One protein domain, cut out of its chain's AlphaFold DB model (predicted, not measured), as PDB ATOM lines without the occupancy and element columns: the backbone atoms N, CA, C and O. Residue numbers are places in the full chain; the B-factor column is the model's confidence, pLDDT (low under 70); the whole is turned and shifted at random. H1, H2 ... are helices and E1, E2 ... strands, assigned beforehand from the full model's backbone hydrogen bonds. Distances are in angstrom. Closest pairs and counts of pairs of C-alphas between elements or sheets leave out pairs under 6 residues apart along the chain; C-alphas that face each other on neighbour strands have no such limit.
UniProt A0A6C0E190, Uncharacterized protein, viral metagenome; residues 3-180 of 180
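This is residues 3 to 180 of the 180 residues of an uncharacterized protein of viral metagenome (UniProt A0A6C0E190). A strongly twisted sheet is built round the long hairpin of E7 and E8, with E1 and then short E6 along one side and E2 and E3 following each other along the other side. H4 lies over the end of the sheet where E2 and E8 pair, with H5 beyond it; H6 runs over E1 and E7 toward the other end, and the small hairpin E4 and E5 sits by E6 and residues 134 to 138 of H6. The printed part has 178 residues, with six named helices and eight named strands in the order E1 E2 E3 H1 E4 E5 H2 H3 H4 H5 E6 H6 E7 E8. The six-strand sheet is mixed and branched, E4 and E5 form an antiparallel sheet of two, and the class is mixed, helices and strands. The whole is compact, with a radius of gyration of the C-alphas of 16.9 A, and elongated in outline, spanning 55 by 34 by 32 A.

E1, residues 3 to 12, has E6, residues 128 to 130, on one side, antiparallel, with N 10 and O 129 2.9 A apart. E7, residues 151 to 161, lies on the other side of E1, parallel, with N 6 and O 154 2.9 A apart. E8, residues 170 to 179, forms a hairpin with E7, with N 157 and O 175 2.9 A apart. E8 has three neighbours: on the side away from E7, E2, residues 25 to 29, is parallel beside its residues 170 to 174, with N 28 and O 172 2.8 A apart, and E3, residues 33 to 35, is parallel beside its residues 176 to 179, with N 35 and O 178 3.0 A apart. H1, residues 37 to 43, only grazes this sheet with its residues 37 to 40. E4, residues 44 to 47, and E5, residues 50 to 53, form a hairpin, with N 52 and O 45 2.7 A apart; the closest C-alphas of E5 and E6, those of Asn 50 and Ser 130, are 5.3 A apart. H2, residues 55 to 59, is not on the six-strand sheet, and H3, residues 61 to 67, only grazes it with its residues 63 to 67. H4, residues 83 to 95, lies over E2 and E8 at a height of 9.5 A over the sheet, slantwise to the strands, at 36 degrees to E8 on the local plane. H5, residues 104 to 115, is not on that sheet and only just touches H4, with 3 pairs of C-alphas within 8 A, the closest those of Leu 84 and Phe 114 at 6.2 A; they run opposite ways at a steep tilt of 45 degrees. H6, residues 134 to 143, has a height of 9.5 A over the sheet and runs along the strands, at 13 degrees to E7 on the local plane. In H1, H4, H5 and H6 every O i to N i+4 pair is within hydrogen-bond range; H2 has 0 of 1 and H3 1 of 3, beside 1 of 2 and 3 of 4 O i to N i+3 pairs.

E1 begins at C-alpha 3, (7.781, -41.797, -15.107), and is 26.3 A long. H4 measures 18.7 A, H5 16.2 A and H6 14.3 A. E7 is 31.2 A long, and E8, 28.2 A, ends at C-alpha 179, (1.279, -41.717, -5.388).

The two C-alphas farthest apart, those of Thr 103 and Leu 146, are 56.0 A apart. The printed part has no cut, and the links E1 to E2, H3 to H4 and H5 to E6 are long. The mean pLDDT of the printed part is 83.1; residues 13 to 24, 48 to 50, 124 to 130 and 144 to 151 are under 70.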
ATOM      1  N   THR A   3       8.468 -42.757 -15.987       81.06
ATOM      2  CA  THR A   3       7.781 -41.797 -15.107       81.06
ATOM      3  C   THR A   3       6.982 -40.824 -15.960       81.06
ATOM      4  O   THR A   3       7.524 -40.257 -16.905       81.06
ATOM      5  N   PHE A   4       5.704 -40.665 -15.641       82.31
ATOM      6  CA  PHE A   4       4.784 -39.749 -16.297       82.31
ATOM      7  C   PHE A   4       4.450 -38.617 -15.326       82.31
ATOM      8  O   PHE A   4       3.913 -38.869 -14.248       82.31
ATOM      9  N   TYR A   5       4.814 -37.389 -15.686       85.44
ATOM     10  CA  TYR A   5       4.531 -36.195 -14.893       85.44
ATOM     11  C   TYR A   5       3.264 -35.540 -15.423       85.44
ATOM     12  O   TYR A   5       3.118 -35.376 -16.633       85.44
ATOM     13  N   LEU A   6       2.354 -35.203 -14.517       85.19
ATOM     14  CA  LEU A   6       1.048 -34.662 -14.852       85.19
ATOM     15  C   LEU A   6       0.806 -33.366 -14.088       85.19
ATOM     16  O   LEU A   6       0.556 -33.399 -12.883       85.19
ATOM     17  N   ASP A   7       0.851 -32.237 -14.786       84.81
ATOM     18  CA  ASP A   7       0.444 -30.951 -14.230       84.81
ATOM     19  C   ASP A   7      -1.053 -30.962 -13.924       84.81
ATOM     20  O   ASP A   7      -1.883 -31.201 -14.799       84.81
ATOM     21  N   ILE A   8      -1.396 -30.726 -12.658       84.00
ATOM     22  CA  ILE A   8      -2.786 -30.783 -12.183       84.00
ATOM     23  C   ILE A   8      -3.303 -29.459 -11.648       84.00
ATOM     24  O   ILE A   8      -4.498 -29.184 -11.755       84.00
ATOM     25  N   ALA A   9      -2.424 -28.625 -11.101       82.94
ATOM     26  CA  ALA A   9      -2.817 -27.354 -10.525       82.94
ATOM     27  C   ALA A   9      -1.674 -26.343 -10.566       82.94
ATOM     28  O   ALA A   9      -0.506 -26.692 -10.373       82.94
ATOM     29  N   VAL A  10      -2.047 -25.081 -10.753       81.75
ATOM     30  CA  VAL A  10      -1.180 -23.919 -10.564       81.75
ATOM     31  C   VAL A  10      -1.784 -23.035  -9.475       81.75
ATOM     32  O   VAL A  10      -2.932 -22.597  -9.575       81.75
ATOM     33  N   LEU A  11      -1.002 -22.778  -8.431       80.19
ATOM     34  CA  LEU A  11      -1.325 -21.911  -7.304       80.19
ATOM     35  C   LEU A  11      -0.629 -20.564  -7.516       80.19
ATOM     36  O   LEU A  11       0.590 -20.528  -7.671       80.19
ATOM     37  N   CYS A  12      -1.379 -19.463  -7.516       71.50
ATOM     38  CA  CYS A  12      -0.823 -18.106  -7.559       71.50
ATOM     39  C   CYS A  12      -1.146 -17.354  -6.263       71.50
ATOM     40  O   CYS A  12      -2.232 -17.518  -5.707       71.50
ATOM     41  N   GLN A  13      -0.225 -16.498  -5.816       64.56
ATOM     42  CA  GLN A  13      -0.477 -15.535  -4.741       64.56
ATOM     43  C   GLN A  13      -1.497 -14.477  -5.211       64.56
ATOM     44  O   GLN A  13      -1.442 -14.023  -6.362       64.56
ATOM     45  N   ASP A  14      -2.436 -14.108  -4.335       51.25
ATOM     46  CA  ASP A  14      -3.444 -13.074  -4.584       51.25
ATOM     47  C   ASP A  14      -2.818 -11.768  -5.069       51.25
ATOM     48  O   ASP A  14      -1.682 -11.454  -4.724       51.25
ATOM     49  N   TYR A  15      -3.592 -11.015  -5.862       44.09
ATOM     50  CA  TYR A  15      -3.220  -9.773  -6.565       44.09
ATOM     51  C   TYR A  15      -2.482  -9.932  -7.902       44.09
ATOM     52  O   TYR A  15      -2.065  -8.935  -8.489       44.09
ATOM     53  N   SER A  16      -2.401 -11.150  -8.445       50.00
ATOM     54  CA  SER A  16      -1.730 -11.404  -9.727       50.00
ATOM     55  C   SER A  16      -2.643 -12.145 -10.709       50.00
ATOM     56  O   SER A  16      -2.952 -13.314 -10.487       50.00
ATOM     57  N   ASN A  17      -3.033 -11.519 -11.828       48.25
ATOM     58  CA  ASN A  17      -3.740 -12.216 -12.916       48.25
ATOM     59  C   ASN A  17      -2.928 -13.437 -13.366       48.25
ATOM     60  O   ASN A  17      -1.711 -13.326 -13.521       48.25
ATOM     61  N   ILE A  18      -3.555 -14.602 -13.550       53.06
ATOM     62  CA  ILE A  18      -2.855 -15.775 -14.090       53.06
ATOM     63  C   ILE A  18      -2.624 -15.566 -15.587       53.06
ATOM     64  O   ILE A  18      -3.517 -15.818 -16.389       53.06
ATOM     65  N   ASP A  19      -1.419 -15.140 -15.959       51.47
ATOM     66  CA  ASP A  19      -0.925 -15.360 -17.314       51.47
ATOM     67  C   ASP A  19      -0.483 -16.822 -17.435       51.47
ATOM     68  O   ASP A  19       0.410 -17.285 -16.730       51.47
ATOM     69  N   LEU A  20      -1.148 -17.561 -18.324       50.12
ATOM     70  CA  LEU A  20      -0.840 -18.962 -18.639       50.12
ATOM     71  C   LEU A  20       0.391 -19.104 -19.552       50.12
ATOM     72  O   LEU A  20       0.759 -20.218 -19.923       50.12
ATOM     73  N   SER A  21       1.033 -17.998 -19.941       49.00
ATOM     74  CA  SER A  21       2.262 -18.029 -20.731       49.00
ATOM     75  C   SER A  21       3.453 -18.410 -19.845       49.00
ATOM     76  O   SER A  21       4.143 -17.552 -19.295       49.00
ATOM     77  N   CYS A  22       3.723 -19.710 -19.733       50.00
ATOM     78  CA  CYS A  22       4.897 -20.260 -19.043       50.00
ATOM     79  C   CYS A  22       6.248 -19.862 -19.678       50.00
ATOM     80  O   CYS A  22       7.298 -20.141 -19.101       50.00
ATOM     81  N   ASP A  23       6.248 -19.197 -20.837       55.38
ATOM     82  CA  ASP A  23       7.459 -18.884 -21.610       55.38
ATOM     83  C   ASP A  23       8.394 -17.868 -20.930       55.38
ATOM     84  O   ASP A  23       9.544 -17.704 -21.346       55.38
ATOM     85  N   ASN A  24       7.950 -17.214 -19.850       67.44
ATOM     86  CA  ASN A  24       8.745 -16.219 -19.128       67.44
ATOM     87  C   ASN A  24       8.865 -16.484 -17.615       67.44
ATOM     88  O   ASN A  24       8.863 -15.553 -16.815       67.44
ATOM     89  N   SER A  25       8.982 -17.757 -17.224       83.06
ATOM     90  CA  SER A  25       9.185 -18.185 -15.829       83.06
ATOM     91  C   SER A  25      10.512 -18.929 -15.622       83.06
ATOM     92  O   SER A  25      11.018 -19.588 -16.532       83.06
ATOM     93  N   ILE A  26      11.067 -18.864 -14.409       87.50
ATOM     94  CA  ILE A  26      12.129 -19.763 -13.939       87.50
ATOM     95  C   ILE A  26      11.493 -20.858 -13.084       87.50
ATOM     96  O   ILE A  26      10.876 -20.575 -12.059       87.50
ATOM     97  N   VAL A  27      11.660 -22.113 -13.507       91.31
ATOM     98  CA  VAL A  27      11.047 -23.279 -12.859       91.31
ATOM     99  C   VAL A  27      12.060 -24.011 -11.981       91.31
ATOM    100  O   VAL A  27      13.094 -24.480 -12.460       91.31
ATOM    101  N   THR A  28      11.720 -24.181 -10.705       94.31
ATOM    102  CA  THR A  28      12.438 -25.019  -9.746       94.31
ATOM    103  C   THR A  28      11.615 -26.254  -9.422       94.31
ATOM    104  O   THR A  28      10.539 -26.178  -8.828       94.31
ATOM    105  N   VAL A  29      12.153 -27.411  -9.793       95.94
ATOM    106  CA  VAL A  29      11.535 -28.716  -9.553       95.94
ATOM    107  C   VAL A  29      12.040 -29.285  -8.232       95.94
ATOM    108  O   VAL A  29      13.234 -29.559  -8.101       95.94
ATOM    109  N   LEU A  30      11.141 -29.444  -7.258       97.31
ATOM    110  CA  LEU A  30      11.455 -30.090  -5.984       97.31
ATOM    111  C   LEU A  30      11.539 -31.608  -6.167       97.31
ATOM    112  O   LEU A  30      10.857 -32.185  -7.013       97.31
ATOM    113  N   ASP A  31      12.357 -32.260  -5.343       96.94
ATOM    114  CA  ASP A  31      12.402 -33.718  -5.295       96.94
ATOM    115  C   ASP A  31      11.045 -34.295  -4.860       96.94
ATOM    116  O   ASP A  31      10.277 -33.678  -4.117       96.94
ATOM    117  N   GLU A  32      10.753 -35.504  -5.334       96.19
ATOM    118  CA  GLU A  32       9.434 -36.107  -5.189       96.19
ATOM    119  C   GLU A  32       9.008 -36.358  -3.737       96.19
ATOM    120  O   GLU A  32       9.748 -36.888  -2.903       96.19
ATOM    121  N   ILE A  33       7.728 -36.110  -3.486       96.38
ATOM    122  CA  ILE A  33       7.045 -36.355  -2.226       96.38
ATOM    123  C   ILE A  33       6.226 -37.633  -2.380       96.38
ATOM    124  O   ILE A  33       5.261 -37.685  -3.142       96.38
ATOM    125  N   LYS A  34       6.594 -38.678  -1.637       93.69
ATOM    126  CA  LYS A  34       5.782 -39.899  -1.557       93.69
ATOM    127  C   LYS A  34       4.522 -39.619  -0.748       93.69
ATOM    128  O   LYS A  34       4.614 -39.159   0.390       93.69
ATOM    129  N   ILE A  35       3.361 -39.933  -1.309       93.56
ATOM    130  CA  ILE A  35       2.076 -39.666  -0.666       93.56
ATOM    131  C   ILE A  35       1.061 -40.762  -0.995       93.56
ATOM    132  O   ILE A  35       1.041 -41.300  -2.097       93.56
ATOM    133  N   THR A  36       0.215 -41.121  -0.031       91.56
ATOM    134  CA  THR A  36      -0.899 -42.041  -0.285       91.56
ATOM    135  C   THR A  36      -2.031 -41.302  -0.991       91.56
ATOM    136  O   THR A  36      -2.224 -40.105  -0.772       91.56
ATOM    137  N   LYS A  37      -2.850 -42.021  -1.769       89.88
ATOM    138  CA  LYS A  37      -4.082 -41.453  -2.343       89.88
ATOM    139  C   LYS A  37      -4.938 -40.760  -1.275       89.88
ATOM    140  O   LYS A  37      -5.413 -39.654  -1.496       89.88
ATOM    141  N   HIS A  38      -5.108 -41.396  -0.114       90.81
ATOM    142  CA  HIS A  38      -5.892 -40.832   0.983       90.81
ATOM    143  C   HIS A  38      -5.341 -39.477   1.435       90.81
ATOM    144  O   HIS A  38      -6.082 -38.505   1.451       90.81
ATOM    145  N   ASN A  39      -4.038 -39.384   1.718       93.31
ATOM    146  CA  ASN A  39      -3.444 -38.124   2.160       93.31
ATOM    147  C   ASN A  39      -3.517 -37.049   1.075       93.31
ATOM    148  O   ASN A  39      -3.733 -35.888   1.396       93.31
ATOM    149  N   PHE A  40      -3.349 -37.427  -0.194       92.25
ATOM    150  CA  PHE A  40      -3.475 -36.499  -1.313       92.25
ATOM    151  C   PHE A  40      -4.882 -35.889  -1.375       92.25
ATOM    152  O   PHE A  40      -5.011 -34.671  -1.413       92.25
ATOM    153  N   MET A  41      -5.921 -36.724  -1.286       89.88
ATOM    154  CA  MET A  41      -7.331 -36.302  -1.280       89.88
ATOM    155  C   MET A  41      -7.751 -35.572   0.009       89.88
ATOM    156  O   MET A  41      -8.754 -34.870   0.017       89.88
ATOM    157  N   SER A  42      -7.012 -35.743   1.107       90.88
ATOM    158  CA  SER A  42      -7.215 -34.964   2.336       90.88
ATOM    159  C   SER A  42      -6.577 -33.576   2.256       90.88
ATOM    160  O   SER A  42      -7.039 -32.650   2.911       90.88
ATOM    161  N   ILE A  43      -5.496 -33.425   1.486       91.00
ATOM    162  CA  ILE A  43      -4.848 -32.124   1.273       91.00
ATOM    163  C   ILE A  43      -5.613 -31.323   0.223       91.00
ATOM    164  O   ILE A  43      -5.847 -30.127   0.404       91.00
ATOM    165  N   PHE A  44      -5.964 -31.981  -0.880       89.25
ATOM    166  CA  PHE A  44      -6.522 -31.361  -2.068       89.25
ATOM    167  C   PHE A  44      -7.950 -31.838  -2.310       89.25
ATOM    168  O   PHE A  44      -8.228 -33.028  -2.188       89.25
ATOM    169  N   TYR A  45      -8.848 -30.924  -2.672       85.25
ATOM    170  CA  TYR A  45     -10.272 -31.231  -2.842       85.25
ATOM    171  C   TYR A  45     -10.903 -30.403  -3.973       85.25
ATOM    172  O   TYR A  45     -10.356 -29.361  -4.341       85.25
ATOM    173  N   PRO A  46     -12.063 -30.805  -4.524       81.19
ATOM    174  CA  PRO A  46     -12.736 -30.021  -5.550       81.19
ATOM    175  C   PRO A  46     -13.379 -28.766  -4.952       81.19
ATOM    176  O   PRO A  46     -14.207 -28.851  -4.046       81.19
ATOM    177  N   ARG A  47     -13.077 -27.595  -5.510       76.12
ATOM    178  CA  ARG A  47     -13.727 -26.324  -5.164       76.12
ATOM    179  C   ARG A  47     -14.273 -25.672  -6.428       76.12
ATOM    180  O   ARG A  47     -13.503 -25.206  -7.256       76.12
ATOM    181  N   GLU A  48     -15.598 -25.665  -6.582       69.12
ATOM    182  CA  GLU A  48     -16.290 -25.061  -7.741       69.12
ATOM    183  C   GLU A  48     -15.794 -25.594  -9.105       69.12
ATOM    184  O   GLU A  48     -15.708 -24.861 -10.084       69.12
ATOM    185  N   GLY A  49     -15.433 -26.882  -9.170       59.28
ATOM    186  CA  GLY A  49     -14.871 -27.512 -10.375       59.28
ATOM    187  C   GLY A  49     -13.360 -27.320 -10.559       59.28
ATOM    188  O   GLY A  49     -12.788 -27.915 -11.469       59.28
ATOM    189  N   ASN A  50     -12.714 -26.556  -9.674       66.06
ATOM    190  CA  ASN A  50     -11.268 -26.360  -9.609       66.06
ATOM    191  C   ASN A  50     -10.645 -27.113  -8.421       66.06
ATOM    192  O   ASN A  50     -11.309 -27.856  -7.699       66.06
ATOM    193  N   PHE A  51      -9.349 -26.911  -8.216       75.38
ATOM    194  CA  PHE A  51      -8.541 -27.534  -7.177       75.38
ATOM    195  C   PHE A  51      -8.478 -26.634  -5.930       75.38
ATOM    196  O   PHE A  51      -8.203 -25.442  -6.016       75.38
ATOM    197  N   GLY A  52      -8.765 -27.181  -4.756       79.50
ATOM    198  CA  GLY A  52      -8.726 -26.499  -3.464       79.50
ATOM    199  C   GLY A  52      -7.700 -27.135  -2.533       79.50
ATOM    200  O   GLY A  52      -7.323 -28.287  -2.719       79.50
ATOM    201  N   ILE A  53      -7.253 -26.383  -1.525       86.06
ATOM    202  CA  ILE A  53      -6.370 -26.874  -0.456       86.06
ATOM    203  C   ILE A  53      -7.107 -26.754   0.870       86.06
ATOM    204  O   ILE A  53      -7.644 -25.685   1.186       86.06
ATOM    205  N   ASP A  54      -7.157 -27.837   1.642       86.25
ATOM    206  CA  ASP A  54      -7.810 -27.836   2.950       86.25
ATOM    207  C   ASP A  54      -6.925 -27.133   3.978       86.25
ATOM    208  O   ASP A  54      -5.989 -27.704   4.528       86.25
ATOM    209  N   LYS A  55      -7.238 -25.867   4.271       85.00
ATOM    210  CA  LYS A  55      -6.485 -25.072   5.250       85.00
ATOM    211  C   LYS A  55      -6.572 -25.630   6.674       85.00
ATOM    212  O   LYS A  55      -5.725 -25.289   7.498       85.00
ATOM    213  N   THR A  56      -7.546 -26.490   6.987       84.75
ATOM    214  CA  THR A  56      -7.667 -27.082   8.328       84.75
ATOM    215  C   THR A  56      -6.508 -28.031   8.647       84.75
ATOM    216  O   THR A  56      -6.147 -28.193   9.816       84.75
ATOM    217  N   ILE A  57      -5.844 -28.582   7.623       85.19
ATOM    218  CA  ILE A  57      -4.709 -29.498   7.790       85.19
ATOM    219  C   ILE A  57      -3.415 -28.788   8.207       85.19
ATOM    220  O   ILE A  57      -2.467 -29.464   8.605       85.19
ATOM    221  N   MET A  58      -3.354 -27.450   8.128       80.56
ATOM    222  CA  MET A  58      -2.158 -26.653   8.441       80.56
ATOM    223  C   MET A  58      -1.600 -26.978   9.836       80.56
ATOM    224  O   MET A  58      -0.389 -27.050  10.028       80.56
ATOM    225  N   ASN A  59      -2.490 -27.241  10.796       79.06
ATOM    226  CA  ASN A  59      -2.128 -27.537  12.181       79.06
ATOM    227  C   ASN A  59      -1.888 -29.029  12.450       79.06
ATOM    228  O   ASN A  59      -1.629 -29.407  13.592       79.06
ATOM    229  N   ASN A  60      -1.990 -29.889  11.434       88.00
ATOM    230  CA  ASN A  60      -1.822 -31.325  11.588       88.00
ATOM    231  C   ASN A  60      -0.390 -31.758  11.191       88.00
ATOM    232  O   ASN A  60      -0.045 -31.732  10.003       88.00
ATOM    233  N   PRO A  61       0.431 -32.229  12.156       86.88
ATOM    234  CA  PRO A  61       1.818 -32.639  11.919       86.88
ATOM    235  C   PRO A  61       1.991 -33.714  10.841       86.88
ATOM    236  O   PRO A  61       3.030 -33.782  10.185       86.88
ATOM    237  N   SER A  62       0.976 -34.561  10.636       88.69
ATOM    238  CA  SER A  62       1.016 -35.643   9.650       88.69
ATOM    239  C   SER A  62       1.059 -35.136   8.207       88.69
ATOM    240  O   SER A  62       1.577 -35.835   7.335       88.69
ATOM    241  N   TYR A  63       0.562 -33.920   7.957       90.69
ATOM    242  CA  TYR A  63       0.530 -33.315   6.625       90.69
ATOM    243  C   TYR A  63       1.630 -32.281   6.406       90.69
ATOM    244  O   TYR A  63       1.925 -31.964   5.256       90.69
ATOM    245  N   SER A  64       2.291 -31.796   7.464       89.81
ATOM    246  CA  SER A  64       3.258 -30.691   7.381       89.81
ATOM    247  C   SER A  64       4.330 -30.942   6.323       89.81
ATOM    248  O   SER A  64       4.521 -30.134   5.421       89.81
ATOM    249  N   GLN A  65       4.958 -32.120   6.339       94.38
ATOM    250  CA  GLN A  65       5.982 -32.483   5.355       94.38
ATOM    251  C   GLN A  65       5.447 -32.653   3.922       94.38
ATOM    252  O   GLN A  65       6.233 -32.670   2.982       94.38
ATOM    253  N   LEU A  66       4.137 -32.804   3.718       95.50
ATOM    254  CA  LEU A  66       3.527 -33.004   2.398       95.50
ATOM    255  C   LEU A  66       3.216 -31.671   1.705       95.50
ATOM    256  O   LEU A  66       3.185 -31.613   0.479       95.50
ATOM    257  N   ILE A  67       3.075 -30.591   2.474       93.50
ATOM    258  CA  ILE A  67       2.708 -29.258   1.968       93.50
ATOM    259  C   ILE A  67       3.752 -28.173   2.261       93.50
ATOM    260  O   ILE A  67       3.536 -27.019   1.921       93.50
ATOM    261  N   SER A  68       4.859 -28.497   2.929       94.31
ATOM    262  CA  SER A  68       5.818 -27.492   3.401       94.31
ATOM    263  C   SER A  68       6.784 -26.983   2.321       94.31
ATOM    264  O   SER A  68       7.180 -27.730   1.427       94.31
ATOM    265  N   PHE A  69       7.200 -25.723   2.457       94.31
ATOM    266  CA  PHE A  69       8.347 -25.105   1.783       94.31
ATOM    267  C   PHE A  69       9.638 -25.161   2.619       94.31
ATOM    268  O   PHE A  69      10.704 -24.795   2.126       94.31
ATOM    269  N   GLU A  70       9.564 -25.588   3.883       93.81
ATOM    270  CA  GLU A  70      10.693 -25.574   4.810       93.81
ATOM    271  C   GLU A  70      11.826 -26.490   4.334       93.81
ATOM    272  O   GLU A  70      11.621 -27.654   3.976       93.81
ATOM    273  N   THR A  71      13.054 -25.990   4.451       94.19
ATOM    274  CA  THR A  71      14.290 -26.663   4.034       94.19
ATOM    275  C   THR A  71      14.446 -28.070   4.601       94.19
ATOM    276  O   THR A  71      14.933 -28.965   3.918       94.19
ATOM    277  N   LYS A  72      13.994 -28.306   5.839       94.06
ATOM    278  CA  LYS A  72      14.087 -29.623   6.490       94.06
ATOM    279  C   LYS A  72      13.274 -30.720   5.785       94.06
ATOM    280  O   LYS A  72      13.534 -31.895   6.016       94.06
ATOM    281  N   TYR A  73      12.306 -30.348   4.943       95.69
ATOM    282  CA  TYR A  73      11.438 -31.277   4.211       95.69
ATOM    283  C   TYR A  73      11.626 -31.229   2.694       95.69
ATOM    284  O   TYR A  73      10.958 -31.987   1.985       95.69
ATOM    285  N   ARG A  74      12.462 -30.323   2.176       96.25
ATOM    286  CA  ARG A  74      12.540 -30.043   0.741       96.25
ATOM    287  C   ARG A  74      13.961 -30.013   0.230       96.25
ATOM    288  O   ARG A  74      14.848 -29.388   0.810       96.25
ATOM    289  N   THR A  75      14.133 -30.653  -0.916       97.50
ATOM    290  CA  THR A  75      15.391 -30.717  -1.638       97.50
ATOM    291  C   THR A  75      15.169 -30.537  -3.135       97.50
ATOM    292  O   THR A  75      14.066 -30.736  -3.642       97.50
ATOM    293  N   VAL A  76      16.226 -30.139  -3.835       96.31
ATOM    294  CA  VAL A  76      16.316 -30.106  -5.295       96.31
ATOM    295  C   VAL A  76      17.547 -30.914  -5.680       96.31
ATOM    296  O   VAL A  76      18.673 -30.533  -5.342       96.31
ATOM    297  N   LYS A  77      17.352 -32.042  -6.371       95.06
ATOM    298  CA  LYS A  77      18.423 -32.979  -6.748       95.06
ATOM    299  C   LYS A  77      19.258 -33.416  -5.534       95.06
ATOM    300  O   LYS A  77      20.488 -33.455  -5.591       95.06
ATOM    301  N   GLY A  78      18.589 -33.684  -4.413       95.00
ATOM    302  CA  GLY A  78      19.182 -34.107  -3.143       95.00
ATOM    303  C   GLY A  78      19.835 -32.998  -2.312       95.00
ATOM    304  O   GLY A  78      20.349 -33.285  -1.233       95.00
ATOM    305  N   LYS A  79      19.834 -31.738  -2.771       96.75
ATOM    306  CA  LYS A  79      20.376 -30.596  -2.012       96.75
ATOM    307  C   LYS A  79      19.269 -29.832  -1.289       96.75
ATOM    308  O   LYS A  79      18.201 -29.697  -1.876       96.75
ATOM    309  N   PRO A  80      19.501 -29.292  -0.078       97.31
ATOM    310  CA  PRO A  80      18.485 -28.538   0.656       97.31
ATOM    311  C   PRO A  80      17.908 -27.373  -0.155       97.31
ATOM    312  O   PRO A  80      18.651 -26.618  -0.783       97.31
ATOM    313  N   PHE A  81      16.584 -27.237  -0.129       96.31
ATOM    314  CA  PHE A  81      15.861 -26.158  -0.795       96.31
ATOM    315  C   PHE A  81      15.633 -24.982   0.159       96.31
ATOM    316  O   PHE A  81      15.218 -25.164   1.304       96.31
ATOM    317  N   TYR A  82      15.859 -23.767  -0.332       95.31
ATOM    318  CA  TYR A  82      15.598 -22.526   0.391       95.31
ATOM    319  C   TYR A  82      14.767 -21.614  -0.509       95.31
ATOM    320  O   TYR A  82      15.267 -21.131  -1.523       95.31
ATOM    321  N   LEU A  83      13.503 -21.387  -0.142       93.94
ATOM    322  CA  LEU A  83      12.568 -20.612  -0.961       93.94
ATOM    323  C   LEU A  83      13.094 -19.197  -1.240       93.94
ATOM    324  O   LEU A  83      13.187 -18.801  -2.397       93.94
ATOM    325  N   LEU A  84      13.516 -18.473  -0.201       93.25
ATOM    326  CA  LEU A  84      14.034 -17.111  -0.344       93.25
ATOM    327  C   LEU A  84      15.278 -17.045  -1.245       93.25
ATOM    328  O   LEU A  84      15.355 -16.185  -2.117       93.25
ATOM    329  N   GLU A  85      16.228 -17.971  -1.090       93.88
ATOM    330  CA  GLU A  85      17.421 -18.013  -1.949       93.88
ATOM    331  C   GLU A  85      17.064 -18.286  -3.409       93.88
ATOM    332  O   GLU A  85      17.691 -17.733  -4.309       93.88
ATOM    333  N   GLN A  86      16.040 -19.105  -3.660       93.88
ATOM    334  CA  GLN A  86      15.568 -19.366  -5.013       93.88
ATOM    335  C   GLN A  86      14.954 -18.115  -5.655       93.88
ATOM    336  O   GLN A  86      15.223 -17.842  -6.827       93.88
ATOM    337  N   ILE A  87      14.177 -17.345  -4.887       92.12
ATOM    338  CA  ILE A  87      13.588 -16.072  -5.322       92.12
ATOM    339  C   ILE A  87      14.689 -15.047  -5.614       92.12
ATOM    340  O   ILE A  87      14.716 -14.464  -6.696       92.12
ATOM    341  N   LEU A  88      15.645 -14.877  -4.696       92.25
ATOM    342  CA  LEU A  88      16.778 -13.963  -4.870       92.25
ATOM    343  C   LEU A  88      17.617 -14.329  -6.095       92.25
ATOM    344  O   LEU A  88      17.888 -13.469  -6.928       92.25
ATOM    345  N   THR A  89      17.953 -15.611  -6.248       92.62
ATOM    346  CA  THR A  89      18.722 -16.111  -7.396       92.62
ATOM    347  C   THR A  89      17.999 -15.834  -8.717       92.62
ATOM    348  O   THR A  89      18.635 -15.475  -9.708       92.62
ATOM    349  N   ASN A  90      16.668 -15.968  -8.750       91.06
ATOM    350  CA  ASN A  90      15.872 -15.631  -9.930       91.06
ATOM    351  C   ASN A  90      15.954 -14.133 -10.271       91.06
ATOM    352  O   ASN A  90      16.164 -13.788 -11.435       91.06
ATOM    353  N   ILE A  91      15.839 -13.249  -9.276       89.88
ATOM    354  CA  ILE A  91      15.968 -11.797  -9.483       89.88
ATOM    355  C   ILE A  91      17.374 -11.456  -9.994       89.88
ATOM    356  O   ILE A  91      17.502 -10.764 -11.004       89.88
ATOM    357  N   GLU A  92      18.417 -11.983  -9.341       91.62
ATOM    358  CA  GLU A  92      19.821 -11.790  -9.731       91.62
ATOM    359  C   GLU A  92      20.055 -12.211 -11.187       91.62
ATOM    360  O   GLU A  92      20.612 -11.456 -11.985       91.62
ATOM    361  N   THR A  93      19.561 -13.395 -11.558       90.81
ATOM    362  CA  THR A  93      19.727 -13.951 -12.906       90.81
ATOM    363  C   THR A  93      18.937 -13.157 -13.945       90.81
ATOM    364  O   THR A  93      19.456 -12.876 -15.024       90.81
ATOM    365  N   SER A  94      17.698 -12.768 -13.633       88.38
ATOM    366  CA  SER A  94      16.834 -12.047 -14.574       88.38
ATOM    367  C   SER A  94      17.342 -10.633 -14.861       88.38
ATOM    368  O   SER A  94      17.308 -10.188 -16.006       88.38
ATOM    369  N   LEU A  95      17.860  -9.941 -13.843       89.31
ATOM    370  CA  LEU A  95      18.393  -8.583 -13.989       89.31
ATOM    371  C   LEU A  95      19.881  -8.553 -14.351       89.31
ATOM    372  O   LEU A  95      20.401  -7.488 -14.673       89.31
ATOM    373  N   SER A  96      20.572  -9.697 -14.299       89.94
ATOM    374  CA  SER A  96      22.038  -9.765 -14.376       89.94
ATOM    375  C   SER A  96      22.719  -8.854 -13.342       89.94
ATOM    376  O   SER A  96      23.726  -8.204 -13.626       89.94
ATOM    377  N   LEU A  97      22.150  -8.798 -12.133       88.88
ATOM    378  CA  LEU A  97      22.636  -8.006 -11.002       88.88
ATOM    379  C   LEU A  97      22.978  -8.917  -9.826       88.88
ATOM    380  O   LEU A  97      22.413  -9.995  -9.671       88.88
ATOM    381  N   SER A  98      23.889  -8.466  -8.972       89.06
ATOM    382  CA  SER A  98      24.196  -9.150  -7.714       89.06
ATOM    383  C   SER A  98      23.292  -8.631  -6.596       89.06
ATOM    384  O   SER A  98      22.930  -7.453  -6.578       89.06
ATOM    385  N   ARG A  99      22.960  -9.480  -5.615       85.19
ATOM    386  CA  ARG A  99      22.155  -9.095  -4.442       85.19
ATOM    387  C   ARG A  99      22.737  -7.958  -3.612       85.19
ATOM    388  O   ARG A  99      22.019  -7.338  -2.835       85.19
ATOM    389  N   ASN A 100      24.025  -7.660  -3.770       86.50
ATOM    390  CA  ASN A 100      24.644  -6.489  -3.149       86.50
ATOM    391  C   ASN A 100      24.110  -5.155  -3.708       86.50
ATOM    392  O   ASN A 100      24.340  -4.114  -3.100       86.50
ATOM    393  N   CYS A 101      23.399  -5.182  -4.838       85.81
ATOM    394  CA  CYS A 101      22.693  -4.034  -5.392       85.81
ATOM    395  C   CYS A 101      21.342  -3.780  -4.703       85.81
ATOM    396  O   CYS A 101      20.754  -2.719  -4.912       85.81
ATOM    397  N   PHE A 102      20.833  -4.719  -3.896       85.00
ATOM    398  CA  PHE A 102      19.588  -4.523  -3.158       85.00
ATOM    399  C   PHE A 102      19.810  -3.660  -1.919       85.00
ATOM    400  O   PHE A 102      20.805  -3.791  -1.204       85.00
ATOM    401  N   THR A 103      18.845  -2.785  -1.635       88.19
ATOM    402  CA  THR A 103      18.871  -2.009  -0.395       88.19
ATOM    403  C   THR A 103      18.629  -2.921   0.806       88.19
ATOM    404  O   THR A 103      17.902  -3.915   0.720       88.19
ATOM    405  N   THR A 104      19.205  -2.571   1.957       89.38
ATOM    406  CA  THR A 104      18.993  -3.325   3.200       89.38
ATOM    407  C   THR A 104      17.512  -3.401   3.571       89.38
ATOM    408  O   THR A 104      17.058  -4.458   3.995       89.38
ATOM    409  N   SER A 105      16.747  -2.321   3.372       89.38
ATOM    410  CA  SER A 105      15.303  -2.310   3.632       89.38
ATOM    411  C   SER A 105      14.561  -3.305   2.743       89.38
ATOM    412  O   SER A 105      13.832  -4.138   3.269       89.38
ATOM    413  N   SER A 106      14.826  -3.312   1.430       86.06
ATOM    414  CA  SER A 106      14.196  -4.263   0.502       86.06
ATOM    415  C   SER A 106      14.518  -5.717   0.857       86.06
ATOM    416  O   SER A 106      13.649  -6.579   0.790       86.06
ATOM    417  N   MET A 107      15.756  -5.997   1.278       89.44
ATOM    418  CA  MET A 107      16.156  -7.343   1.703       89.44
ATOM    419  C   MET A 107      15.446  -7.792   2.980       89.44
ATOM    420  O   MET A 107      15.051  -8.953   3.081       89.44
ATOM    421  N   VAL A 108      15.279  -6.895   3.955       90.56
ATOM    422  CA  VAL A 108      14.562  -7.190   5.204       90.56
ATOM    423  C   VAL A 108      13.077  -7.423   4.934       90.56
ATOM    424  O   VAL A 108      12.520  -8.398   5.436       90.56
ATOM    425  N   GLU A 109      12.447  -6.577   4.120       88.62
ATOM    426  CA  GLU A 109      11.041  -6.719   3.727       88.62
ATOM    427  C   GLU A 109      10.791  -8.056   3.023       88.62
ATOM    428  O   GLU A 109       9.943  -8.829   3.467       88.62
ATOM    429  N   LEU A 110      11.602  -8.379   2.010       87.50
ATOM    430  CA  LEU A 110      11.500  -9.643   1.279       87.50
ATOM    431  C   LEU A 110      11.728 -10.850   2.201       87.50
ATOM    432  O   LEU A 110      10.997 -11.836   2.147       87.50
ATOM    433  N   SER A 111      12.721 -10.773   3.090       90.38
ATOM    434  CA  SER A 111      12.995 -11.856   4.042       90.38
ATOM    435  C   SER A 111      11.812 -12.101   4.977       90.38
ATOM    436  O   SER A 111      11.470 -13.253   5.237       90.38
ATOM    437  N   ASN A 112      11.164 -11.036   5.455       89.44
ATOM    438  CA  ASN A 112       9.993 -11.138   6.323       89.44
ATOM    439  C   ASN A 112       8.776 -11.708   5.582       89.44
ATOM    440  O   ASN A 112       8.071 -12.548   6.143       89.44
ATOM    441  N   GLU A 113       8.553 -11.298   4.331       86.25
ATOM    442  CA  GLU A 113       7.466 -11.817   3.493       86.25
ATOM    443  C   GLU A 113       7.606 -13.326   3.256       86.25
ATOM    444  O   GLU A 113       6.643 -14.076   3.396       86.25
ATOM    445  N   PHE A 114       8.814 -13.810   2.972       89.31
ATOM    446  CA  PHE A 114       9.025 -15.240   2.746       89.31
ATOM    447  C   PHE A 114       9.168 -16.050   4.042       89.31
ATOM    448  O   PHE A 114       8.913 -17.254   4.033       89.31
ATOM    449  N   ALA A 115       9.512 -15.427   5.175       88.38
ATOM    450  CA  ALA A 115       9.606 -16.112   6.468       88.38
ATOM    451  C   ALA A 115       8.252 -16.630   6.986       88.38
ATOM    452  O   ALA A 115       8.212 -17.603   7.749       88.38
ATOM    453  N   ILE A 116       7.144 -15.996   6.586       88.38
ATOM    454  CA  ILE A 116       5.791 -16.432   6.958       88.38
ATOM    455  C   ILE A 116       5.273 -17.587   6.084       88.38
ATOM    456  O   ILE A 116       4.384 -18.316   6.515       88.38
ATOM    457  N   LEU A 117       5.852 -17.805   4.898       89.44
ATOM    458  CA  LEU A 117       5.434 -18.841   3.952       89.44
ATOM    459  C   LEU A 117       6.081 -20.192   4.284       89.44
ATOM    460  O   LEU A 117       7.139 -20.551   3.763       89.44
ATOM    461  N   LYS A 118       5.439 -20.971   5.159       91.25
ATOM    462  CA  LYS A 118       5.956 -22.278   5.602       91.25
ATOM    463  C   LYS A 118       5.357 -23.445   4.834       91.25
ATOM    464  O   LYS A 118       5.998 -24.489   4.703       91.25
ATOM    465  N   THR A 119       4.135 -23.294   4.345       92.12
ATOM    466  CA  THR A 119       3.332 -24.336   3.714       92.12
ATOM    467  C   THR A 119       2.477 -23.780   2.579       92.12
ATOM    468  O   THR A 119       2.224 -22.582   2.506       92.12
ATOM    469  N   LEU A 120       1.958 -24.666   1.724       90.38
ATOM    470  CA  LEU A 120       0.972 -24.310   0.699       90.38
ATOM    471  C   LEU A 120      -0.282 -23.629   1.280       90.38
ATOM    472  O   LEU A 120      -0.950 -22.887   0.569       90.38
ATOM    473  N   CYS A 121      -0.609 -23.856   2.559       88.06
ATOM    474  CA  CYS A 121      -1.767 -23.236   3.208       88.06
ATOM    475  C   CYS A 121      -1.537 -21.762   3.585       88.06
ATOM    476  O   CYS A 121      -2.515 -21.029   3.743       88.06
ATOM    477  N   ASP A 122      -0.273 -21.345   3.722       87.19
ATOM    478  CA  ASP A 122       0.115 -19.959   4.030       87.19
ATOM    479  C   ASP A 122       0.018 -19.050   2.799       87.19
ATOM    480  O   ASP A 122       0.021 -17.826   2.909       87.19
ATOM    481  N   LEU A 123      -0.106 -19.648   1.612       83.50
ATOM    482  CA  LEU A 123      -0.377 -18.911   0.395       83.50
ATOM    483  C   LEU A 123      -1.809 -18.352   0.457       83.50
ATOM    484  O   LEU A 123      -2.805 -19.089   0.477       83.50
ATOM    485  N   ASN A 124      -1.924 -17.026   0.439       67.81
ATOM    486  CA  ASN A 124      -3.185 -16.346   0.160       67.81
ATOM    487  C   ASN A 124      -3.516 -16.527  -1.327       67.81
ATOM    488  O   ASN A 124      -3.208 -15.659  -2.133       67.81
ATOM    489  N   CYS A 125      -4.038 -17.698  -1.701       62.38
ATOM    490  CA  CYS A 125      -4.520 -17.974  -3.055       62.38
ATOM    491  C   CYS A 125      -6.050 -17.850  -3.076       62.38
ATOM    492  O   CYS A 125      -6.730 -18.674  -2.453       62.38
ATOM    493  N   CYS A 126      -6.608 -16.903  -3.830       48.28
ATOM    494  CA  CYS A 126      -8.015 -16.924  -4.244       48.28
ATOM    495  C   CYS A 126      -8.218 -17.667  -5.568       48.28
ATOM    496  O   CYS A 126      -9.344 -18.051  -5.873       48.28
ATOM    497  N   SER A 127      -7.155 -17.905  -6.342       53.56
ATOM    498  CA  SER A 127      -7.246 -18.521  -7.666       53.56
ATOM    499  C   SER A 127      -6.302 -19.713  -7.797       53.56
ATOM    500  O   SER A 127      -5.081 -19.556  -7.880       53.56
ATOM    501  N   VAL A 128      -6.886 -20.908  -7.842       60.62
ATOM    502  CA  VAL A 128      -6.205 -22.116  -8.295       60.62
ATOM    503  C   VAL A 128      -6.675 -22.395  -9.709       60.62
ATOM    504  O   VAL A 128      -7.870 -22.580  -9.932       60.62
ATOM    505  N   VAL A 129      -5.746 -22.420 -10.663       65.19
ATOM    506  CA  VAL A 129      -6.072 -22.880 -12.012       65.19
ATOM    507  C   VAL A 129      -5.829 -24.371 -12.057       65.19
ATOM    508  O   VAL A 129      -4.692 -24.839 -11.981       65.19
ATOM    509  N   SER A 130      -6.922 -25.114 -12.160       67.31
ATOM    510  CA  SER A 130      -6.877 -26.528 -12.483       67.31
ATOM    511  C   SER A 130      -6.363 -26.703 -13.908       67.31
ATOM    512  O   SER A 130      -7.000 -26.255 -14.858       67.31
ATOM    513  N   ALA A 131      -5.220 -27.372 -14.060       70.12
ATOM    514  CA  ALA A 131      -4.745 -27.810 -15.373       70.12
ATOM    515  C   ALA A 131      -5.592 -28.984 -15.896       70.12
ATOM    516  O   ALA A 131      -5.738 -29.162 -17.103       70.12
ATOM    517  N   LEU A 132      -6.193 -29.749 -14.976       75.06
ATOM    518  CA  LEU A 132      -7.140 -30.816 -15.265       75.06
ATOM    519  C   LEU A 132      -8.401 -30.688 -14.404       75.06
ATOM    520  O   LEU A 132      -8.299 -30.346 -13.221       75.06
ATOM    521  N   PRO A 133      -9.582 -31.024 -14.955       80.75
ATOM    522  CA  PRO A 133     -10.796 -31.191 -14.169       80.75
ATOM    523  C   PRO A 133     -10.594 -32.186 -13.021       80.75
ATOM    524  O   PRO A 133      -9.950 -33.224 -13.192       80.75
ATOM    525  N   TRP A 134     -11.173 -31.899 -11.852       83.38
ATOM    526  CA  TRP A 134     -10.964 -32.720 -10.654       83.38
ATOM    527  C   TRP A 134     -11.373 -34.188 -10.833       83.38
ATOM    528  O   TRP A 134     -10.637 -35.082 -10.430       83.38
ATOM    529  N   ASN A 135     -12.486 -34.452 -11.516       84.31
ATOM    530  CA  ASN A 135     -12.924 -35.815 -11.830       84.31
ATOM    531  C   ASN A 135     -11.873 -36.608 -12.631       84.31
ATOM    532  O   ASN A 135     -11.711 -37.801 -12.419       84.31
ATOM    533  N   THR A 136     -11.109 -35.946 -13.507       84.50
ATOM    534  CA  THR A 136     -10.006 -36.588 -14.243       84.50
ATOM    535  C   THR A 136      -8.867 -36.966 -13.297       84.50
ATOM    536  O   THR A 136      -8.271 -38.031 -13.439       84.50
ATOM    537  N   VAL A 137      -8.575 -36.116 -12.307       85.19
ATOM    538  CA  VAL A 137      -7.590 -36.411 -11.256       85.19
ATOM    539  C   VAL A 137      -8.049 -37.607 -10.416       85.19
ATOM    540  O   VAL A 137      -7.258 -38.518 -10.186       85.19
ATOM    541  N   GLU A 138      -9.322 -37.648 -10.015       85.19
ATOM    542  CA  GLU A 138      -9.920 -38.773  -9.281       85.19
ATOM    543  C   GLU A 138      -9.847 -40.081 -10.074       85.19
ATOM    544  O   GLU A 138      -9.316 -41.072  -9.570       85.19
ATOM    545  N   ASP A 139     -10.275 -40.069 -11.338       85.00
ATOM    546  CA  ASP A 139     -10.211 -41.234 -12.221       85.00
ATOM    547  C   ASP A 139      -8.772 -41.753 -12.359       85.00
ATOM    548  O   ASP A 139      -8.529 -42.963 -12.373       85.00
ATOM    549  N   MET A 140      -7.789 -40.854 -12.438       82.75
ATOM    550  CA  MET A 140      -6.378 -41.230 -12.512       82.75
ATOM    551  C   MET A 140      -5.847 -41.791 -11.193       82.75
ATOM    552  O   MET A 140      -5.056 -42.736 -11.220       82.75
ATOM    553  N   LEU A 141      -6.280 -41.256 -10.049       83.62
ATOM    554  CA  LEU A 141      -5.936 -41.781  -8.726       83.62
ATOM    555  C   LEU A 141      -6.524 -43.183  -8.498       83.62
ATOM    556  O   LEU A 141      -5.861 -44.031  -7.895       83.62
ATOM    557  N   ASP A 142      -7.730 -43.442  -9.002       80.94
ATOM    558  CA  ASP A 142      -8.447 -44.715  -8.853       80.94
ATOM    559  C   ASP A 142      -7.884 -45.804  -9.765       80.94
ATOM    560  O   ASP A 142      -7.669 -46.945  -9.344       80.94
ATOM    561  N   ASN A 143      -7.567 -45.436 -11.005       72.31
ATOM    562  CA  ASN A 143      -7.086 -46.370 -12.018       72.31
ATOM    563  C   ASN A 143      -5.553 -46.527 -12.037       72.31
ATOM    564  O   ASN A 143      -5.026 -47.333 -12.813       72.31
ATOM    565  N   TYR A 144      -4.828 -45.824 -11.153       62.59
ATOM    566  CA  TYR A 144      -3.359 -45.796 -11.070       62.59
ATOM    567  C   TYR A 144      -2.720 -47.193 -11.003       62.59
ATOM    568  O   TYR A 144      -1.708 -47.453 -11.651       62.59
ATOM    569  N   LYS A 145      -3.323 -48.128 -10.251       56.34
ATOM    570  CA  LYS A 145      -2.803 -49.504 -10.101       56.34
ATOM    571  C   LYS A 145      -3.314 -50.476 -11.168       56.34
ATOM    572  O   LYS A 145      -2.686 -51.512 -11.386       56.34
ATOM    573  N   LEU A 146      -4.431 -50.160 -11.822       50.56
ATOM    574  CA  LEU A 146      -5.117 -51.064 -12.750       50.56
ATOM    575  C   LEU A 146      -4.593 -50.950 -14.185       50.56
ATOM    576  O   LEU A 146      -4.500 -51.969 -14.865       50.56
ATOM    577  N   ASN A 147      -4.168 -49.759 -14.623       47.16
ATOM    578  CA  ASN A 147      -3.856 -49.536 -16.037       47.16
ATOM    579  C   ASN A 147      -2.372 -49.639 -16.419       47.16
ATOM    580  O   ASN A 147      -2.094 -49.814 -17.599       47.16
ATOM    581  N   ASN A 148      -1.405 -49.559 -15.491       53.09
ATOM    582  CA  ASN A 148       0.007 -49.466 -15.892       53.09
ATOM    583  C   ASN A 148       1.016 -49.986 -14.850       53.09
ATOM    584  O   ASN A 148       1.694 -49.215 -14.181       53.09
ATOM    585  N   LYS A 149       1.243 -51.308 -14.795       58.41
ATOM    586  CA  LYS A 149       2.331 -51.915 -13.985       58.41
ATOM    587  C   LYS A 149       3.751 -51.418 -14.347       58.41
ATOM    588  O   LYS A 149       4.690 -51.683 -13.602       58.41
ATOM    589  N   ASN A 150       3.912 -50.701 -15.463       63.06
ATOM    590  CA  ASN A 150       5.204 -50.262 -16.007       63.06
ATOM    591  C   ASN A 150       5.494 -48.760 -15.847       63.06
ATOM    592  O   ASN A 150       6.621 -48.332 -16.140       63.06
ATOM    593  N   PHE A 151       4.512 -47.974 -15.396       67.81
ATOM    594  CA  PHE A 151       4.632 -46.525 -15.292       67.81
ATOM    595  C   PHE A 151       4.394 -46.043 -13.865       67.81
ATOM    596  O   PHE A 151       3.591 -46.598 -13.123       67.81
ATOM    597  N   LYS A 152       5.122 -44.999 -13.500       79.50
ATOM    598  CA  LYS A 152       4.963 -44.246 -12.263       79.50
ATOM    599  C   LYS A 152       4.340 -42.902 -12.624       79.50
ATOM    600  O   LYS A 152       4.925 -42.200 -13.445       79.50
ATOM    601  N   THR A 153       3.206 -42.540 -12.033       81.88
ATOM    602  CA  THR A 153       2.587 -41.217 -12.262       81.88
ATOM    603  C   THR A 153       2.929 -40.286 -11.114       81.88
ATOM    604  O   THR A 153       2.780 -40.642  -9.944       81.88
ATOM    605  N   VAL A 154       3.392 -39.092 -11.462       90.44
ATOM    606  CA  VAL A 154       3.735 -38.026 -10.529       90.44
ATOM    607  C   VAL A 154       2.818 -36.847 -10.816       90.44
ATOM    608  O   VAL A 154       2.837 -36.291 -11.911       90.44
ATOM    609  N   PHE A 155       2.008 -36.481  -9.832       91.88
ATOM    610  CA  PHE A 155       1.115 -35.333  -9.911       91.88
ATOM    611  C   PHE A 155       1.895 -34.063  -9.574       91.88
ATOM    612  O   PHE A 155       2.541 -33.989  -8.530       91.88
ATOM    613  N   VAL A 156       1.850 -33.072 -10.454       92.88
ATOM    614  CA  VAL A 156       2.623 -31.836 -10.343       92.88
ATOM    615  C   VAL A 156       1.701 -30.688  -9.951       92.88
ATOM    616  O   VAL A 156       0.781 -30.323 -10.685       92.88
ATOM    617  N   VAL A 157       1.963 -30.113  -8.778       91.81
ATOM    618  CA  VAL A 157       1.337 -28.871  -8.313       91.81
ATOM    619  C   VAL A 157       2.380 -27.766  -8.396       91.81
ATOM    620  O   VAL A 157       3.401 -27.815  -7.711       91.81
ATOM    621  N   SER A 158       2.135 -26.774  -9.244       91.19
ATOM    622  CA  SER A 158       3.026 -25.630  -9.429       91.19
ATOM    623  C   SER A 158       2.587 -24.465  -8.547       91.19
ATOM    624  O   SER A 158       1.400 -24.172  -8.454       91.19
ATOM    625  N   VAL A 159       3.536 -23.779  -7.918       89.81
ATOM    626  CA  VAL A 159       3.313 -22.532  -7.176       89.81
ATOM    627  C   VAL A 159       4.049 -21.414  -7.888       89.81
ATOM    628  O   VAL A 159       5.273 -21.466  -7.993       89.81
ATOM    629  N   THR A 160       3.319 -20.408  -8.351       87.62
ATOM    630  CA  THR A 160       3.870 -19.267  -9.080       87.62
ATOM    631  C   THR A 160       3.957 -18.049  -8.168       87.62
ATOM    632  O   THR A 160       2.941 -17.504  -7.730       87.62
ATOM    633  N   PHE A 161       5.186 -17.600  -7.927       86.69
ATOM    634  CA  PHE A 161       5.511 -16.331  -7.288       86.69
ATOM    635  C   PHE A 161       5.722 -15.283  -8.376       86.69
ATOM    636  O   PHE A 161       6.745 -15.283  -9.070       86.69
ATOM    637  N   LYS A 162       4.717 -14.420  -8.534       82.69
ATOM    638  CA  LYS A 162       4.751 -13.310  -9.484       82.69
ATOM    639  C   LYS A 162       5.588 -12.171  -8.943       82.69
ATOM    640  O   LYS A 162       5.654 -11.948  -7.736       82.69
ATOM    641  N   THR A 163       6.184 -11.411  -9.848       77.19
ATOM    642  CA  THR A 163       6.912 -10.196  -9.492       77.19
ATOM    643  C   THR A 163       6.418  -9.012 -10.317       77.19
ATOM    644  O   THR A 163       6.294  -9.119 -11.536       77.19
ATOM    645  N   PRO A 164       6.136  -7.858  -9.688       74.44
ATOM    646  CA  PRO A 164       5.800  -6.643 -10.425       74.44
ATOM    647  C   PRO A 164       7.040  -5.984 -11.057       74.44
ATOM    648  O   PRO A 164       6.911  -5.014 -11.802       74.44
ATOM    649  N   THR A 165       8.248  -6.467 -10.747       80.25
ATOM    650  CA  THR A 165       9.501  -5.875 -11.220       80.25
ATOM    651  C   THR A 165       9.710  -6.176 -12.699       80.25
ATOM    652  O   THR A 165       9.937  -7.321 -13.092       80.25
ATOM    653  N   GLN A 166       9.693  -5.132 -13.528       80.69
ATOM    654  CA  GLN A 166       9.940  -5.264 -14.961       80.69
ATOM    655  C   GLN A 166      11.303  -5.920 -15.231       80.69
ATOM    656  O   GLN A 166      12.321  -5.535 -14.659       80.69
ATOM    657  N   GLY A 167      11.318  -6.899 -16.135       82.06
ATOM    658  CA  GLY A 167      12.529  -7.635 -16.505       82.06
ATOM    659  C   GLY A 167      12.855  -8.815 -15.587       82.06
ATOM    660  O   GLY A 167      13.746  -9.586 -15.928       82.06
ATOM    661  N   VAL A 168      12.126  -9.007 -14.481       85.69
ATOM    662  CA  VAL A 168      12.237 -10.213 -13.651       85.69
ATOM    663  C   VAL A 168      11.206 -11.244 -14.099       85.69
ATOM    664  O   VAL A 168      10.033 -10.924 -14.272       85.69
ATOM    665  N   LYS A 169      11.652 -12.486 -14.306       87.31
ATOM    666  CA  LYS A 169      10.771 -13.613 -14.631       87.31
ATOM    667  C   LYS A 169      10.027 -14.098 -13.390       87.31
ATOM    668  O   LYS A 169      10.562 -14.024 -12.283       87.31
ATOM    669  N   ASP A 170       8.843 -14.669 -13.568       87.75
ATOM    670  CA  ASP A 170       8.122 -15.307 -12.463       87.75
ATOM    671  C   ASP A 170       8.906 -16.521 -11.939       87.75
ATOM    672  O   ASP A 170       9.556 -17.237 -12.703       87.75
ATOM    673  N   THR A 171       8.855 -16.774 -10.629       90.25
ATOM    674  CA  THR A 171       9.431 -17.998 -10.046       90.25
ATOM    675  C   THR A 171       8.348 -19.047  -9.882       90.25
ATOM    676  O   THR A 171       7.364 -18.816  -9.186       90.25
ATOM    677  N   VAL A 172       8.549 -20.226 -10.463       91.69
ATOM    678  CA  VAL A 172       7.632 -21.361 -10.332       91.69
ATOM    679  C   VAL A 172       8.302 -22.462  -9.524       91.69
ATOM    680  O   VAL A 172       9.355 -22.964  -9.905       91.69
ATOM    681  N   ILE A 173       7.683 -22.871  -8.421       94.25
ATOM    682  CA  ILE A 173       8.126 -24.000  -7.601       94.25
ATOM    683  C   ILE A 173       7.186 -25.178  -7.840       94.25
ATOM    684  O   ILE A 173       5.988 -25.071  -7.588       94.25
ATOM    685  N   GLN A 174       7.712 -26.311  -8.302       95.38
ATOM    686  CA  GLN A 174       6.906 -27.501  -8.571       95.38
ATOM    687  C   GLN A 174       7.012 -28.527  -7.446       95.38
ATOM    688  O   GLN A 174       8.096 -29.030  -7.151       95.38
ATOM    689  N   PHE A 175       5.865 -28.880  -6.869       96.12
ATOM    690  CA  PHE A 175       5.697 -29.997  -5.948       96.12
ATOM    691  C   PHE A 175       5.329 -31.243  -6.743       96.12
ATOM    692  O   PHE A 175       4.306 -31.282  -7.423       96.12
ATOM    693  N   HIS A 176       6.180 -32.260  -6.661       96.12
ATOM    694  CA  HIS A 176       6.027 -33.511  -7.395       96.12
ATOM    695  C   HIS A 176       5.517 -34.600  -6.450       96.12
ATOM    696  O   HIS A 176       6.269 -35.124  -5.634       96.12
ATOM    697  N   TYR A 177       4.234 -34.941  -6.540       95.19
ATOM    698  CA  TYR A 177       3.577 -35.935  -5.693       95.19
ATOM    699  C   TYR A 177       3.570 -37.314  -6.352       95.19
ATOM    700  O   TYR A 177       2.852 -37.563  -7.319       95.19
ATOM    701  N   ASN A 178       4.351 -38.233  -5.799       92.50
ATOM    702  CA  ASN A 178       4.402 -39.628  -6.220       92.50
ATOM    703  C   ASN A 178       3.406 -40.462  -5.397       92.50
ATOM    704  O   ASN A 178       3.612 -40.663  -4.194       92.50
ATOM    705  N   ILE A 179       2.344 -40.947  -6.045       88.56
ATOM    706  CA  ILE A 179       1.279 -41.717  -5.388       88.56
ATOM    707  C   ILE A 179       1.729 -43.164  -5.137       88.56
ATOM    708  O   ILE A 179       2.160 -43.856  -6.066       88.56
ATOM    709  N   ILE A 180       1.599 -43.630  -3.887       85.25
ATOM    710  CA  ILE A 180       1.956 -44.993  -3.430       85.25
ATOM    711  C   ILE A 180       0.739 -45.814  -2.966       85.25
ATOM    712  O   ILE A 180      -0.177 -45.233  -2.340       85.25
TER     713      ILE A 180